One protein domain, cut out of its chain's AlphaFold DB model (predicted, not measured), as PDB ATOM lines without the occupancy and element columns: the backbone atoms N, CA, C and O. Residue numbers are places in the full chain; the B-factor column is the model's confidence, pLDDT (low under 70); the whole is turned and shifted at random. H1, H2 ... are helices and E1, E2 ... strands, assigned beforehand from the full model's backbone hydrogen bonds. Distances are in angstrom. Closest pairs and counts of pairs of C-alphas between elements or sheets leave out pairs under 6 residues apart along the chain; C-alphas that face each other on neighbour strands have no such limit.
ATOM      1  N   PRO A 211      33.759  -6.898  95.976       90.38
ATOM      2  CA  PRO A 211      32.335  -6.602  96.127       90.38
ATOM      3  C   PRO A 211      31.813  -6.854  97.546       90.38
ATOM      4  O   PRO A 211      31.261  -5.939  98.143       90.38
ATOM      5  N   ASP A 212      32.074  -8.040  98.109       89.75
ATOM      6  CA  ASP A 212      31.604  -8.389  99.460       89.75
ATOM      7  C   ASP A 212      32.258  -7.498 100.531       89.75
ATOM      8  O   ASP A 212      31.634  -7.104 101.509       89.75
ATOM      9  N   LEU A 213      33.533  -7.139 100.336       88.69
ATOM     10  CA  LEU A 213      34.280  -6.296 101.268       88.69
ATOM     11  C   LEU A 213      33.746  -4.858 101.322       88.69
ATOM     12  O   LEU A 213      33.816  -4.228 102.376       88.69
ATOM     13  N   ILE A 214      33.267  -4.318 100.198       87.50
ATOM     14  CA  ILE A 214      32.750  -2.943 100.118       87.50
ATOM     15  C   ILE A 214      31.430  -2.802 100.883       87.50
ATOM     16  O   ILE A 214      31.190  -1.745 101.466       87.50
ATOM     17  N   ASP A 215      30.619  -3.861 100.931       86.50
ATOM     18  CA  ASP A 215      29.360  -3.865 101.684       86.50
ATOM     19  C   ASP A 215      29.601  -3.699 103.198       86.50
ATOM     20  O   ASP A 215      28.834  -3.019 103.883       86.50
ATOM     21  N   ASP A 216      30.711  -4.246 103.707       85.38
ATOM     22  CA  ASP A 216      31.077  -4.192 105.128       85.38
ATOM     23  C   ASP A 216      32.023  -3.027 105.482       85.38
ATOM     24  O   ASP A 216      32.067  -2.572 106.633       85.38
ATOM     25  N   VAL A 217      32.825  -2.545 104.524       87.50
ATOM     26  CA  VAL A 217      33.918  -1.593 104.774       87.50
ATOM     27  C   VAL A 217      33.947  -0.472 103.738       87.50
ATOM     28  O   VAL A 217      34.072  -0.693 102.538       87.50
ATOM     29  N   SER A 218      34.000   0.780 104.207       87.06
ATOM     30  CA  SER A 218      34.179   1.930 103.316       87.06
ATOM     31  C   SER A 218      35.612   2.001 102.763       87.06
ATOM     32  O   SER A 218      36.533   2.458 103.453       87.06
ATOM     33  N   LEU A 219      35.810   1.600 101.506       89.12
ATOM     34  CA  LEU A 219      37.098   1.721 100.818       89.12
ATOM     35  C   LEU A 219      37.343   3.162 100.342       89.12
ATOM     36  O   LEU A 219      36.558   3.733  99.582       89.12
ATOM     37  N   ARG A 220      38.471   3.752 100.762       90.81
ATOM     38  CA  ARG A 220      38.905   5.097 100.348       90.81
ATOM     39  C   ARG A 220      40.293   5.061  99.723       90.81
ATOM     40  O   ARG A 220      41.219   4.472 100.277       90.81
ATOM     41  N   ILE A 221      40.441   5.746  98.598       90.00
ATOM     42  CA  ILE A 221      41.679   5.856  97.831       90.00
ATOM     43  C   ILE A 221      42.303   7.216  98.119       90.00
ATOM     44  O   ILE A 221      41.657   8.253  97.967       90.00
ATOM     45  N   ARG A 222      43.575   7.225  98.519       89.25
ATOM     46  CA  ARG A 222      44.338   8.465  98.680       89.25
ATOM     47  C   ARG A 222      44.898   8.907  97.329       89.25
ATOM     48  O   ARG A 222      45.659   8.166  96.712       89.25
ATOM     49  N   VAL A 223      44.552  10.118  96.906       85.44
ATOM     50  CA  VAL A 223      45.016  10.749  95.665       85.44
ATOM     51  C   VAL A 223      45.648  12.092  96.026       85.44
ATOM     52  O   VAL A 223      44.949  13.085  96.217       85.44
ATOM     53  N   GLY A 224      46.976  12.118  96.168       82.69
ATOM     54  CA  GLY A 224      47.664  13.273  96.754       82.69
ATOM     55  C   GLY A 224      47.131  13.560  98.163       82.69
ATOM     56  O   GLY A 224      47.111  12.662  99.006       82.69
ATOM     57  N   GLU A 225      46.642  14.780  98.381       83.12
ATOM     58  CA  GLU A 225      46.028  15.226  99.644       83.12
ATOM     59  C   GLU A 225      44.541  14.839  99.783       83.12
ATOM     60  O   GLU A 225      43.940  15.012 100.843       83.12
ATOM     61  N   HIS A 226      43.918  14.306  98.729       84.62
ATOM     62  CA  HIS A 226      42.488  14.006  98.711       84.62
ATOM     63  C   HIS A 226      42.188  12.536  99.028       84.62
ATOM     64  O   HIS A 226      42.976  11.633  98.741       84.62
ATOM     65  N   LEU A 227      41.004  12.290  99.595       89.31
ATOM     66  CA  LEU A 227      40.451  10.954  99.826       89.31
ATOM     67  C   LEU A 227      39.206  10.768  98.958       89.31
ATOM     68  O   LEU A 227      38.206  11.450  99.163       89.31
ATOM     69  N   LEU A 228      39.280   9.835  98.012       90.69
ATOM     70  CA  LEU A 228      38.212   9.500  97.073       90.69
ATOM     71  C   LEU A 228      37.547   8.173  97.481       90.69
ATOM     72  O   LEU A 228      38.260   7.172  97.606       90.69
ATOM     73  N   PRO A 229      36.219   8.117  97.690       92.19
ATOM     74  CA  PRO A 229      35.506   6.851  97.850       92.19
ATOM     75  C   PRO A 229      35.664   5.950  96.618       92.19
ATOM     76  O   PRO A 229      35.640   6.423  95.482       92.19
ATOM     77  N   PHE A 230      35.822   4.640  96.827       91.69
ATOM     78  CA  PHE A 230      35.947   3.695  95.713       91.69
ATOM     79  C   PHE A 230      34.699   3.675  94.818       91.69
ATOM     80  O   PHE A 230      34.837   3.596  93.598       91.69
ATOM     81  N   ASP A 231      33.506   3.819  95.397       90.75
ATOM     82  CA  ASP A 231      32.241   3.836  94.651       90.75
ATOM     83  C   ASP A 231      32.169   5.004  93.664       90.75
ATOM     84  O   ASP A 231      31.767   4.821  92.515       90.75
ATOM     85  N   ASP A 232      32.648   6.182  94.072       92.38
ATOM     86  CA  ASP A 232      32.721   7.367  93.218       92.38
ATOM     87  C   ASP A 232      33.709   7.161  92.065       92.38
ATOM     88  O   ASP A 232      33.417   7.509  90.915       92.38
ATOM     89  N   LEU A 233      34.863   6.536  92.339       92.94
ATOM     90  CA  LEU A 233      35.804   6.155  91.286       92.94
ATOM     91  C   LEU A 233      35.168   5.146  90.322       92.94
ATOM     92  O   LEU A 233      35.291   5.293  89.106       92.94
ATOM     93  N   TYR A 234      34.500   4.117  90.842       92.88
ATOM     94  CA  TYR A 234      33.884   3.084  90.020       92.88
ATOM     95  C   TYR A 234      32.754   3.657  89.156       92.88
ATOM     96  O   TYR A 234      32.698   3.364  87.961       92.88
ATOM     97  N   ALA A 235      31.915   4.535  89.710       92.31
ATOM     98  CA  ALA A 235      30.878   5.253  88.974       92.31
ATOM     99  C   ALA A 235      31.468   6.121  87.851       92.31
ATOM    100  O   ALA A 235      30.977   6.077  86.720       92.31
ATOM    101  N   PHE A 236      32.560   6.841  88.124       94.12
ATOM    102  CA  PHE A 236      33.300   7.605  87.117       94.12
ATOM    103  C   PHE A 236      33.819   6.703  85.987       94.12
ATOM    104  O   PHE A 236      33.558   6.962  84.812       94.12
ATOM    105  N   LEU A 237      34.502   5.604  86.322       94.31
ATOM    106  CA  LEU A 237      35.039   4.668  85.328       94.31
ATOM    107  C   LEU A 237      33.932   4.035  84.486       94.31
ATOM    108  O   LEU A 237      34.060   3.940  83.265       94.31
ATOM    109  N   LYS A 238      32.831   3.640  85.128       93.00
ATOM    110  CA  LYS A 238      31.644   3.090  84.471       93.00
ATOM    111  C   LYS A 238      31.063   4.087  83.469       93.00
ATOM    112  O   LYS A 238      30.798   3.706  82.330       93.00
ATOM    113  N   ALA A 239      30.940   5.357  83.858       91.00
ATOM    114  CA  ALA A 239      30.439   6.425  83.000       91.00
ATOM    115  C   ALA A 239      31.359   6.715  81.799       91.00
ATOM    116  O   ALA A 239      30.861   7.008  80.713       91.00
ATOM    117  N   VAL A 240      32.685   6.585  81.948       91.88
ATOM    118  CA  VAL A 240      33.630   6.755  80.827       91.88
ATOM    119  C   VAL A 240      33.635   5.541  79.888       91.88
ATOM    120  O   VAL A 240      33.496   5.690  78.671       91.88
ATOM    121  N   ILE A 241      33.780   4.329  80.432       92.38
ATOM    122  CA  ILE A 241      33.892   3.085  79.648       92.38
ATOM    123  C   ILE A 241      32.594   2.796  78.888       92.38
ATOM    124  O   ILE A 241      32.636   2.363  77.736       92.38
ATOM    125  N   TYR A 242      31.444   3.057  79.511       91.19
ATOM    126  CA  TYR A 242      30.123   2.831  78.926       91.19
ATOM    127  C   TYR A 242      29.416   4.130  78.532       91.19
ATOM    128  O   TYR A 242      28.184   4.200  78.534       91.19
ATOM    129  N   ARG A 243      30.187   5.162  78.171       89.69
ATOM    130  CA  ARG A 243      29.663   6.473  77.768       89.69
ATOM    131  C   ARG A 243      28.508   6.355  76.767       89.69
ATOM    132  O   ARG A 243      28.543   5.539  75.839       89.69
ATOM    133  N   GLY A 244      27.492   7.190  76.954       84.19
ATOM    134  CA  GLY A 244      26.302   7.215  76.102       84.19
ATOM    135  C   GLY A 244      25.350   6.031  76.291       84.19
ATOM    136  O   GLY A 244      24.439   5.887  75.482       84.19
ATOM    137  N   THR A 245      25.544   5.195  77.321       89.75
ATOM    138  CA  THR A 245      24.597   4.130  77.682       89.75
ATOM    139  C   THR A 245      24.042   4.303  79.097       89.75
ATOM    140  O   THR A 245      24.773   4.709  79.997       89.75
ATOM    141  N   ASN A 246      22.778   3.936  79.292       88.50
ATOM    142  CA  ASN A 246      21.998   4.115  80.523       88.50
ATOM    143  C   ASN A 246      22.136   2.981  81.560       88.50
ATOM    144  O   ASN A 246      21.633   3.100  82.670       88.50
ATOM    145  N   GLY A 247      22.788   1.866  81.220       86.62
ATOM    146  CA  GLY A 247      22.935   0.697  82.098       86.62
ATOM    147  C   GLY A 247      21.817  -0.346  81.986       86.62
ATOM    148  O   GLY A 247      22.012  -1.486  82.415       86.62
ATOM    149  N   GLU A 248      20.704  -0.025  81.322       86.44
ATOM    150  CA  GLU A 248      19.574  -0.937  81.118       86.44
ATOM    151  C   GLU A 248      19.916  -2.113  80.196       86.44
ATOM    152  O   GLU A 248      20.852  -2.057  79.392       86.44
ATOM    153  N   GLU A 249      19.162  -3.210  80.342       83.69
ATOM    154  CA  GLU A 249      19.339  -4.479  79.606       83.69
ATOM    155  C   GLU A 249      20.816  -4.961  79.585       83.69
ATOM    156  O   GLU A 249      21.353  -5.450  78.579       83.69
ATOM    157  N   GLY A 250      21.517  -4.772  80.711       85.44
ATOM    158  CA  GLY A 250      22.923  -5.146  80.868       85.44
ATOM    159  C   GLY A 250      23.854  -4.385  79.920       85.44
ATOM    160  O   GLY A 250      24.806  -4.967  79.390       85.44
ATOM    161  N   SER A 251      23.552  -3.118  79.613       87.88
ATOM    162  CA  SER A 251      24.426  -2.256  78.806       87.88
ATOM    163  C   SER A 251      25.685  -1.819  79.553       87.88
ATOM    164  O   SER A 251      26.685  -1.540  78.893       87.88
ATOM    165  N   HIS A 252      25.704  -1.912  80.888       90.56
ATOM    166  CA  HIS A 252      26.915  -1.808  81.710       90.56
ATOM    167  C   HIS A 252      27.297  -3.164  82.328       90.56
ATOM    168  O   HIS A 252      26.945  -3.425  83.481       90.56
ATOM    169  N   PRO A 253      28.006  -4.044  81.600       88.81
ATOM    170  CA  PRO A 253      28.597  -5.233  82.201       88.81
ATOM    171  C   PRO A 253      29.401  -4.873  83.465       88.81
ATOM    172  O   PRO A 253      30.173  -3.910  83.435       88.81
ATOM    173  N   PRO A 254      29.230  -5.593  84.586       84.88
ATOM    174  CA  PRO A 254      30.027  -5.335  85.774       84.88
ATOM    175  C   PRO A 254      31.486  -5.694  85.490       84.88
ATOM    176  O   PRO A 254      31.783  -6.760  84.957       84.88
ATOM    177  N   PHE A 255      32.404  -4.804  85.857       90.88
ATOM    178  CA  PHE A 255      33.840  -5.046  85.710       90.88
ATOM    179  C   PHE A 255      34.619  -4.809  87.001       90.88
ATOM    180  O   PHE A 255      35.851  -4.821  86.969       90.88
ATOM    181  N   MET A 256      33.907  -4.635  88.119       89.81
ATOM    182  CA  MET A 256      34.491  -4.475  89.443       89.81
ATOM    183  C   MET A 256      35.549  -5.568  89.690       89.81
ATOM    184  O   MET A 256      35.307  -6.738  89.346       89.81
ATOM    185  N   PRO A 257      36.732  -5.196  90.210       92.19
ATOM    186  CA  PRO A 257      37.760  -6.166  90.558       92.19
ATOM    187  C   PRO A 257      37.198  -7.169  91.562       92.19
ATOM    188  O   PRO A 257      36.459  -6.773  92.451       92.19
ATOM    189  N   GLN A 258      37.522  -8.451  91.419       90.25
ATOM    190  CA  GLN A 258      37.074  -9.487  92.361       90.25
ATOM    191  C   GLN A 258      38.082  -9.699  93.490       90.25
ATOM    192  O   GLN A 258      37.712  -9.980  94.625       90.25
ATOM    193  N   THR A 259      39.368  -9.514  93.185       89.19
ATOM    194  CA  THR A 259      40.480  -9.743  94.110       89.19
ATOM    195  C   THR A 259      41.237  -8.450  94.403       89.19
ATOM    196  O   THR A 259      41.229  -7.504  93.610       89.19
ATOM    197  N   ALA A 260      41.976  -8.422  95.515       87.88
ATOM    198  CA  ALA A 260      42.875  -7.312  95.830       87.88
ATOM    199  C   ALA A 260      43.925  -7.078  94.724       87.88
ATOM    200  O   ALA A 260      44.271  -5.934  94.430       87.88
ATOM    201  N   ARG A 261      44.389  -8.148  94.059       86.56
ATOM    202  CA  ARG A 261      45.330  -8.066  92.931       86.56
ATOM    203  C   ARG A 261      44.715  -7.317  91.747       86.56
ATOM    204  O   ARG A 261      45.341  -6.396  91.225       86.56
ATOM    205  N   GLU A 262      43.486  -7.660  91.365       91.19
ATOM    206  CA  GLU A 262      42.760  -6.951  90.304       91.19
ATOM    207  C   GLU A 262      42.489  -5.489  90.667       91.19
ATOM    208  O   GLU A 262      42.590  -4.617  89.802       91.19
ATOM    209  N   LEU A 263      42.175  -5.203  91.935       92.06
ATOM    210  CA  LEU A 263      41.960  -3.839  92.415       92.06
ATOM    211  C   LEU A 263      43.235  -3.003  92.278       92.06
ATOM    212  O   LEU A 263      43.197  -1.918  91.702       92.06
ATOM    213  N   VAL A 264      44.379  -3.520  92.735       91.44
ATOM    214  CA  VAL A 264      45.676  -2.841  92.586       91.44
ATOM    215  C   VAL A 264      46.000  -2.602  91.109       91.44
ATOM    216  O   VAL A 264      46.411  -1.501  90.745       91.44
ATOM    217  N   GLN A 265      45.769  -3.587  90.239       91.50
ATOM    218  CA  GLN A 265      45.966  -3.429  88.795       91.50
ATOM    219  C   GLN A 265      45.063  -2.342  88.201       91.50
ATOM    220  O   GLN A 265      45.543  -1.517  87.420       91.50
ATOM    221  N   MET A 266      43.787  -2.292  88.596       93.31
ATOM    222  CA  MET A 266      42.863  -1.243  88.166       93.31
ATOM    223  C   MET A 266      43.350   0.139  88.623       93.31
ATOM    224  O   MET A 266      43.389   1.069  87.824       93.31
ATOM    225  N   LEU A 267      43.788   0.278  89.877       92.69
ATOM    226  CA  LEU A 267      44.301   1.545  90.407       92.69
ATOM    227  C   LEU A 267      45.578   2.005  89.686       92.69
ATOM    228  O   LEU A 267      45.702   3.185  89.363       92.69
ATOM    229  N   LEU A 268      46.494   1.087  89.362       92.12
ATOM    230  CA  LEU A 268      47.692   1.391  88.567       92.12
ATOM    231  C   LEU A 268      47.339   1.865  87.149       92.12
ATOM    232  O   LEU A 268      47.990   2.756  86.602       92.12
ATOM    233  N   VAL A 269      46.304   1.277  86.549       92.19
ATOM    234  CA  VAL A 269      45.783   1.668  85.233       92.19
ATOM    235  C   VAL A 269      45.174   3.066  85.289       92.19
ATOM    236  O   VAL A 269      45.496   3.898  84.441       92.19
ATOM    237  N   VAL A 270      44.376   3.360  86.319       92.31
ATOM    238  CA  VAL A 270      43.813   4.698  86.555       92.31
ATOM    239  C   VAL A 270      44.922   5.728  86.748       92.31
ATOM    240  O   VAL A 270      44.906   6.757  86.080       92.31
ATOM    241  N   GLN A 271      45.929   5.430  87.574       90.44
ATOM    242  CA  GLN A 271      47.063   6.323  87.829       90.44
ATOM    243  C   GLN A 271      47.837   6.684  86.549       90.44
ATOM    244  O   GLN A 271      48.333   7.799  86.410       90.44
ATOM    245  N   ARG A 272      47.958   5.746  85.602       88.75
ATOM    246  CA  ARG A 272      48.621   5.982  84.307       88.75
ATOM    247  C   ARG A 272      47.711   6.683  83.300       88.75
ATOM    248  O   ARG A 272      48.197   7.449  82.467       88.75
ATOM    249  N   GLY A 273      46.414   6.384  83.342       86.00
ATOM    250  CA  GLY A 273      45.427   6.815  82.356       86.00
ATOM    251  C   GLY A 273      44.821   8.192  82.621       86.00
ATOM    252  O   GLY A 273      44.467   8.872  81.660       86.00
ATOM    253  N   VAL A 274      44.726   8.616  83.884       88.88
ATOM    254  CA  VAL A 274      43.931   9.781  84.315       88.88
ATOM    255  C   VAL A 274      44.782  10.733  85.151       88.88
ATOM    256  O   VAL A 274      45.493  10.303  86.057       88.88
ATOM    257  N   ALA A 275      44.727  12.029  84.843       87.88
ATOM    258  CA  ALA A 275      45.363  13.054  85.668       87.88
ATOM    259  C   ALA A 275      44.568  13.274  86.966       87.88
ATOM    260  O   ALA A 275      43.356  13.075  87.002       87.88
ATOM    261  N   ILE A 276      45.238  13.718  88.033       85.69
ATOM    262  CA  ILE A 276      44.594  13.928  89.344       85.69
ATOM    263  C   ILE A 276      43.437  14.935  89.247       85.69
ATOM    264  O   ILE A 276      42.394  14.736  89.860       85.69
ATOM    265  N   GLU A 277      43.599  15.975  88.431       86.75
ATOM    266  CA  GLU A 277      42.590  17.009  88.170       86.75
ATOM    267  C   GLU A 277      41.346  16.530  87.410       86.75
ATOM    268  O   GLU A 277      40.341  17.237  87.408       86.75
ATOM    269  N   ASP A 278      41.403  15.360  86.771       89.00
ATOM    270  CA  ASP A 278      40.296  14.766  86.012       89.00
ATOM    271  C   ASP A 278      39.537  13.698  86.820       89.00
ATOM    272  O   ASP A 278      38.511  13.186  86.370       89.00
ATOM    273  N   LEU A 279      40.032  13.349  88.012       90.25
ATOM    274  CA  LEU A 279      39.354  12.430  88.922       90.25
ATOM    275  C   LEU A 279      38.158  13.112  89.606       90.25
ATOM    276  O   LEU A 279      38.146  14.336  89.764       90.25
ATOM    277  N   PRO A 280      37.155  12.336  90.055       90.56
ATOM    278  CA  PRO A 280      35.955  12.859  90.708       90.56
ATOM    279  C   PRO A 280      36.218  13.272  92.163       90.56
ATOM    280  O   PRO A 280      35.640  12.742  93.106       90.56
ATOM    281  N   VAL A 281      37.149  14.202  92.355       85.12
ATOM    282  CA  VAL A 281      37.461  14.786  93.657       85.12
ATOM    283  C   VAL A 281      36.523  15.969  93.903       85.12
ATOM    284  O   VAL A 281      36.289  16.789  93.009       85.12
ATOM    285  N   SER A 282      35.991  16.061  95.126       74.00
ATOM    286  CA  SER A 282      35.095  17.146  95.548       74.00
ATOM    287  C   SER A 282      35.651  18.525  95.146       74.00
ATOM    288  O   SER A 282      36.825  18.798  95.421       74.00
ATOM    289  N   PRO A 283      34.848  19.387  94.487       76.62
ATOM    290  CA  PRO A 283      33.380  19.352  94.411       76.62
ATOM    291  C   PRO A 283      32.778  18.616  93.197       76.62
ATOM    292  O   PRO A 283      31.564  18.672  93.021       76.62
ATOM    293  N   ARG A 284      33.573  17.966  92.333       83.81
ATOM    294  CA  ARG A 284      33.041  17.353  91.101       83.81
ATOM    295  C   ARG A 284      32.352  16.025  91.385       83.81
ATOM    296  O   ARG A 284      32.921  15.158  92.042       83.81
ATOM    297  N   THR A 285      31.164  15.840  90.818       90.50
ATOM    298  CA  THR A 285      30.499  14.533  90.837       90.50
ATOM    299  C   THR A 285      31.183  13.549  89.872       90.50
ATOM    300  O   THR A 285      31.797  13.978  88.884       90.50
ATOM    301  N   PRO A 286      31.047  12.224  90.083       90.81
ATOM    302  CA  PRO A 286      31.570  11.207  89.165       90.81
ATOM    303  C   PRO A 286      31.158  11.404  87.704       90.81
ATOM    304  O   PRO A 286      31.978  11.251  86.796       90.81
ATOM    305  N   LEU A 287      29.902  11.788  87.472       89.38
ATOM    306  CA  LEU A 287      29.349  11.962  86.132       89.38
ATOM    307  C   LEU A 287      29.892  13.221  85.437       89.38
ATOM    308  O   LEU A 287      30.201  13.186  84.247       89.38
ATOM    309  N   GLU A 288      30.060  14.324  86.171       89.19
ATOM    310  CA  GLU A 288      30.647  15.560  85.636       89.19
ATOM    311  C   GLU A 288      32.117  15.372  85.258       89.19
ATOM    312  O   GLU A 288      32.526  15.773  84.165       89.19
ATOM    313  N   ALA A 289      32.896  14.718  86.125       90.69
ATOM    314  CA  ALA A 289      34.289  14.382  85.845       90.69
ATOM    315  C   ALA A 289      34.399  13.476  84.605       90.69
ATOM    316  O   ALA A 289      35.179  13.750  83.690       90.69
ATOM    317  N   ALA A 290      33.554  12.443  84.515       91.31
ATOM    318  CA  ALA A 290      33.518  11.543  83.363       91.31
ATOM    319  C   ALA A 290      33.154  12.278  82.066       91.31
ATOM    320  O   ALA A 290      33.747  12.016  81.017       91.31
ATOM    321  N   ARG A 291      32.213  13.230  82.126       88.06
ATOM    322  CA  ARG A 291      31.821  14.049  80.973       88.06
ATOM    323  C   ARG A 291      32.984  14.897  80.462       88.06
ATOM    324  O   ARG A 291      33.164  14.976  79.252       88.06
ATOM    325  N   GLN A 292      33.778  15.496  81.348       87.81
ATOM    326  CA  GLN A 292      34.954  16.280  80.951       87.81
ATOM    327  C   GLN A 292      35.999  15.423  80.236       87.81
ATOM    328  O   GLN A 292      36.472  15.810  79.169       87.81
ATOM    329  N   VAL A 293      36.297  14.232  80.765       89.88
ATOM    330  CA  VAL A 293      37.224  13.288  80.119       89.88
ATOM    331  C   VAL A 293      36.685  12.815  78.768       89.88
ATOM    332  O   VAL A 293      37.446  12.725  77.815       89.88
ATOM    333  N   CYS A 294      35.382  12.544  78.653       88.31
ATOM    334  CA  CYS A 294      34.772  12.095  77.398       88.31
ATOM    335  C   CYS A 294      34.743  13.168  76.297       88.31
ATOM    336  O   CYS A 294      34.713  12.809  75.122       88.31
ATOM    337  N   LEU A 295      34.711  14.457  76.655       85.62
ATOM    338  CA  LEU A 295      34.734  15.568  75.693       85.62
ATOM    339  C   LEU A 295      36.133  15.813  75.110       85.62
ATOM    340  O   LEU A 295      36.247  16.361  74.015       85.62
ATOM    341  N   ASP A 296      37.183  15.406  75.821       87.94
ATOM    342  CA  ASP A 296      38.568  15.487  75.366       87.94
ATOM    343  C   ASP A 296      39.013  14.131  74.794       87.94
ATOM    344  O   ASP A 296      39.299  13.172  75.515       87.94
ATOM    345  N   GLY A 297      39.074  14.046  73.462       85.94
ATOM    346  CA  GLY A 297      39.422  12.811  72.758       85.94
ATOM    347  C   GLY A 297      40.812  12.261  73.102       85.94
ATOM    348  O   GLY A 297      41.006  11.044  73.045       85.94
ATOM    349  N   ASP A 298      41.765  13.111  73.491       88.81
ATOM    350  CA  ASP A 298      43.114  12.682  73.870       88.81
ATOM    351  C   ASP A 298      43.134  12.091  75.279       88.81
ATOM    352  O   ASP A 298      43.700  11.009  75.484       88.81
ATOM    353  N   LYS A 299      42.455  12.743  76.233       91.25
ATOM    354  CA  LYS A 299      42.274  12.208  77.593       91.25
ATOM    355  C   LYS A 299      41.512  10.887  77.574       91.25
ATOM    356  O   LYS A 299      41.955   9.914  78.188       91.25
ATOM    357  N   LEU A 300      40.419  10.817  76.814       91.56
ATOM    358  CA  LEU A 300      39.646   9.591  76.640       91.56
ATOM    359  C   LEU A 300      40.501   8.470  76.034       91.56
ATOM    360  O   LEU A 300      40.542   7.368  76.580       91.56
ATOM    361  N   ALA A 301      41.230   8.740  74.945       91.69
ATOM    362  CA  ALA A 301      42.087   7.738  74.316       91.69
ATOM    363  C   ALA A 301      43.195   7.247  75.263       91.69
ATOM    364  O   ALA A 301      43.515   6.058  75.275       91.69
ATOM    365  N   LYS A 302      43.773   8.133  76.084       93.06
ATOM    366  CA  LYS A 302      44.775   7.764  77.094       93.06
ATOM    367  C   LYS A 302      44.200   6.803  78.139       93.06
ATOM    368  O   LYS A 302      44.815   5.767  78.400       93.06
ATOM    369  N   LEU A 303      43.014   7.099  78.678       94.12
ATOM    370  CA  LEU A 303      42.319   6.222  79.624       94.12
ATOM    371  C   LEU A 303      41.988   4.868  78.981       94.12
ATOM    372  O   LEU A 303      42.315   3.822  79.542       94.12
ATOM    373  N   LEU A 304      41.398   4.867  77.783       94.50
ATOM    374  CA  LEU A 304      41.011   3.639  77.085       94.50
ATOM    375  C   LEU A 304      42.219   2.756  76.738       94.50
ATOM    376  O   LEU A 304      42.139   1.543  76.908       94.50
ATOM    377  N   ARG A 305      43.365   3.322  76.329       94.50
ATOM    378  CA  ARG A 305      44.604   2.544  76.111       94.50
ATOM    379  C   ARG A 305      45.106   1.892  77.397       94.50
ATOM    380  O   ARG A 305      45.536   0.741  77.369       94.50
ATOM    381  N   ALA A 306      45.017   2.592  78.527       93.50
ATOM    382  CA  ALA A 306      45.384   2.020  79.818       93.50
ATOM    383  C   ALA A 306      44.454   0.843  80.184       93.50
ATOM    384  O   ALA A 306      44.928  -0.231  80.562       93.50
ATOM    385  N   PHE A 307      43.140   1.005  79.990       95.00
ATOM    386  CA  PHE A 307      42.154  -0.054  80.231       95.00
ATOM    387  C   PHE A 307      42.249  -1.217  79.242       95.00
ATOM    388  O   PHE A 307      41.999  -2.355  79.623       95.00
ATOM    389  N   GLN A 308      42.676  -0.984  78.001       94.69
ATOM    390  CA  GLN A 308      42.932  -2.058  77.044       94.69
ATOM    391  C   GLN A 308      43.938  -3.078  77.603       94.69
ATOM    392  O   GLN A 308      43.696  -4.280  77.519       94.69
ATOM    393  N   GLY A 309      45.023  -2.613  78.234       91.25
ATOM    394  CA  GLY A 309      45.979  -3.492  78.916       91.25
ATOM    395  C   GLY A 309      45.371  -4.213  80.124       91.25
ATOM    396  O   GLY A 309      45.612  -5.402  80.314       91.25
ATOM    397  N   TYR A 310      44.528  -3.526  80.902       93.06
ATOM    398  CA  TYR A 310      43.811  -4.127  82.033       93.06
ATOM    399  C   TYR A 310      42.929  -5.307  81.604       93.06
ATOM    400  O   TYR A 310      43.012  -6.384  82.191       93.06
ATOM    401  N   TRP A 311      42.136  -5.140  80.540       94.50
ATOM    402  CA  TRP A 311      41.258  -6.199  80.029       94.50
ATOM    403  C   TRP A 311      42.029  -7.434  79.579       94.50
ATOM    404  O   TRP A 311      41.591  -8.557  79.821       94.50
ATOM    405  N   GLN A 312      43.194  -7.228  78.964       91.06
ATOM    406  CA  GLN A 312      44.067  -8.316  78.543       91.06
ATOM    407  C   GLN A 312      44.586  -9.122  79.739       91.06
ATOM    408  O   GLN A 312      44.579 -10.350  79.685       91.06
ATOM    409  N   VAL A 313      44.998  -8.449  80.819       88.88
ATOM    410  CA  VAL A 313      45.465  -9.108  82.052       88.88
ATOM    411  C   VAL A 313      44.324  -9.846  82.752       88.88
ATOM    412  O   VAL A 313      44.522 -10.965  83.214       88.88
ATOM    413  N   LYS A 314      43.120  -9.260  82.776       88.81
ATOM    414  CA  LYS A 314      41.915  -9.894  83.333       88.81
ATOM    415  C   LYS A 314      41.411 -11.075  82.487       88.81
ATOM    416  O   LYS A 314      40.630 -11.887  82.968       88.81
ATOM    417  N   GLY A 315      41.819 -11.168  81.221       89.25
ATOM    418  CA  GLY A 315      41.285 -12.147  80.271       89.25
ATOM    419  C   GLY A 315      39.872 -11.824  79.768       89.25
ATOM    420  O   GLY A 315      39.229 -12.688  79.173       89.25
ATOM    421  N   ASP A 316      39.384 -10.593  79.964       92.19
ATOM    422  CA  ASP A 316      38.093 -10.133  79.435       92.19
ATOM    423  C   ASP A 316      38.257  -9.644  77.988       92.19
ATOM    424  O   ASP A 316      38.434  -8.456  77.693       92.19
TER     425      ASP A 316
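What this domain is: This is residues 211 to 316 of the 795 residues of an uncharacterized protein of Azospirillum sp. TSA6c (UniProt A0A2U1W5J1). A small hairpin of strands, E1 and E2, sits at one end of two pairs of side-by-side helices, H2 with H4 and H3 with H5; H1 lies off to the side, and H4 and H5 meet at a corner. The 106 printed residues include five named helices and two strands, in the order H1, E1, E2, H2, H3, H4, H5, mostly helix, with an antiparallel sheet E1 - E2. The whole is compact, with a radius of gyration of the C-alphas of 13.3 A and spans of 35 by 33 by 27 A.

How they stand to each other: E1, residues 220 to 223, and E2, residues 226 to 229, are antiparallel at 146 degrees, with N 221 and O 228 2.8 A apart, within hydrogen-bond range. H2, residues 230 to 241, touches H4, residues 286 to 295, closest at the C-alphas of Phe 236 and Pro 286, 4.5 A, the same way at a shallow tilt of 29 degrees. H3, residues 260 to 273, touches H5, residues 297 to 314, closest at the C-alphas of Gly 273 and Leu 303, 4.2 A, opposite ways at a shallow tilt of 23 degrees. H4 and H5 only just touch, only at the corner, with 3 pairs of C-alphas within 8 A, the closest being Cys 294 and Leu 300, 5.5 A. H2 and H5 are close but not clearly touching, their closest C-alphas, Ile 241 and Leu 304, 7.6 A apart. H2 and H3 are apart. H1, residues 211 to 216, touches no helix. Every O i to N i+4 pair is within hydrogen-bond range in H2, H3 and H4; in H5 13 of 14 are, and in H1 0 of 2, beside 3 of 3 O i to N i+3 pairs.

Where its parts are: H1 begins at C-alpha 211, (32.335, -6.602, 96.127). H2 is 16.2 A long, H3 19.7 A, H4 14.5 A and H5 25.2 A; H5 ends at C-alpha 314, (41.915, -9.894, 83.333).

The domain as a whole: The C-alphas farthest apart, Glu 225 and Glu 249, are 38.8 A apart. The printed part has no cut. The links H2 to H3 and H3 to H4 are long. No printed residue is under 70 in pLDDT.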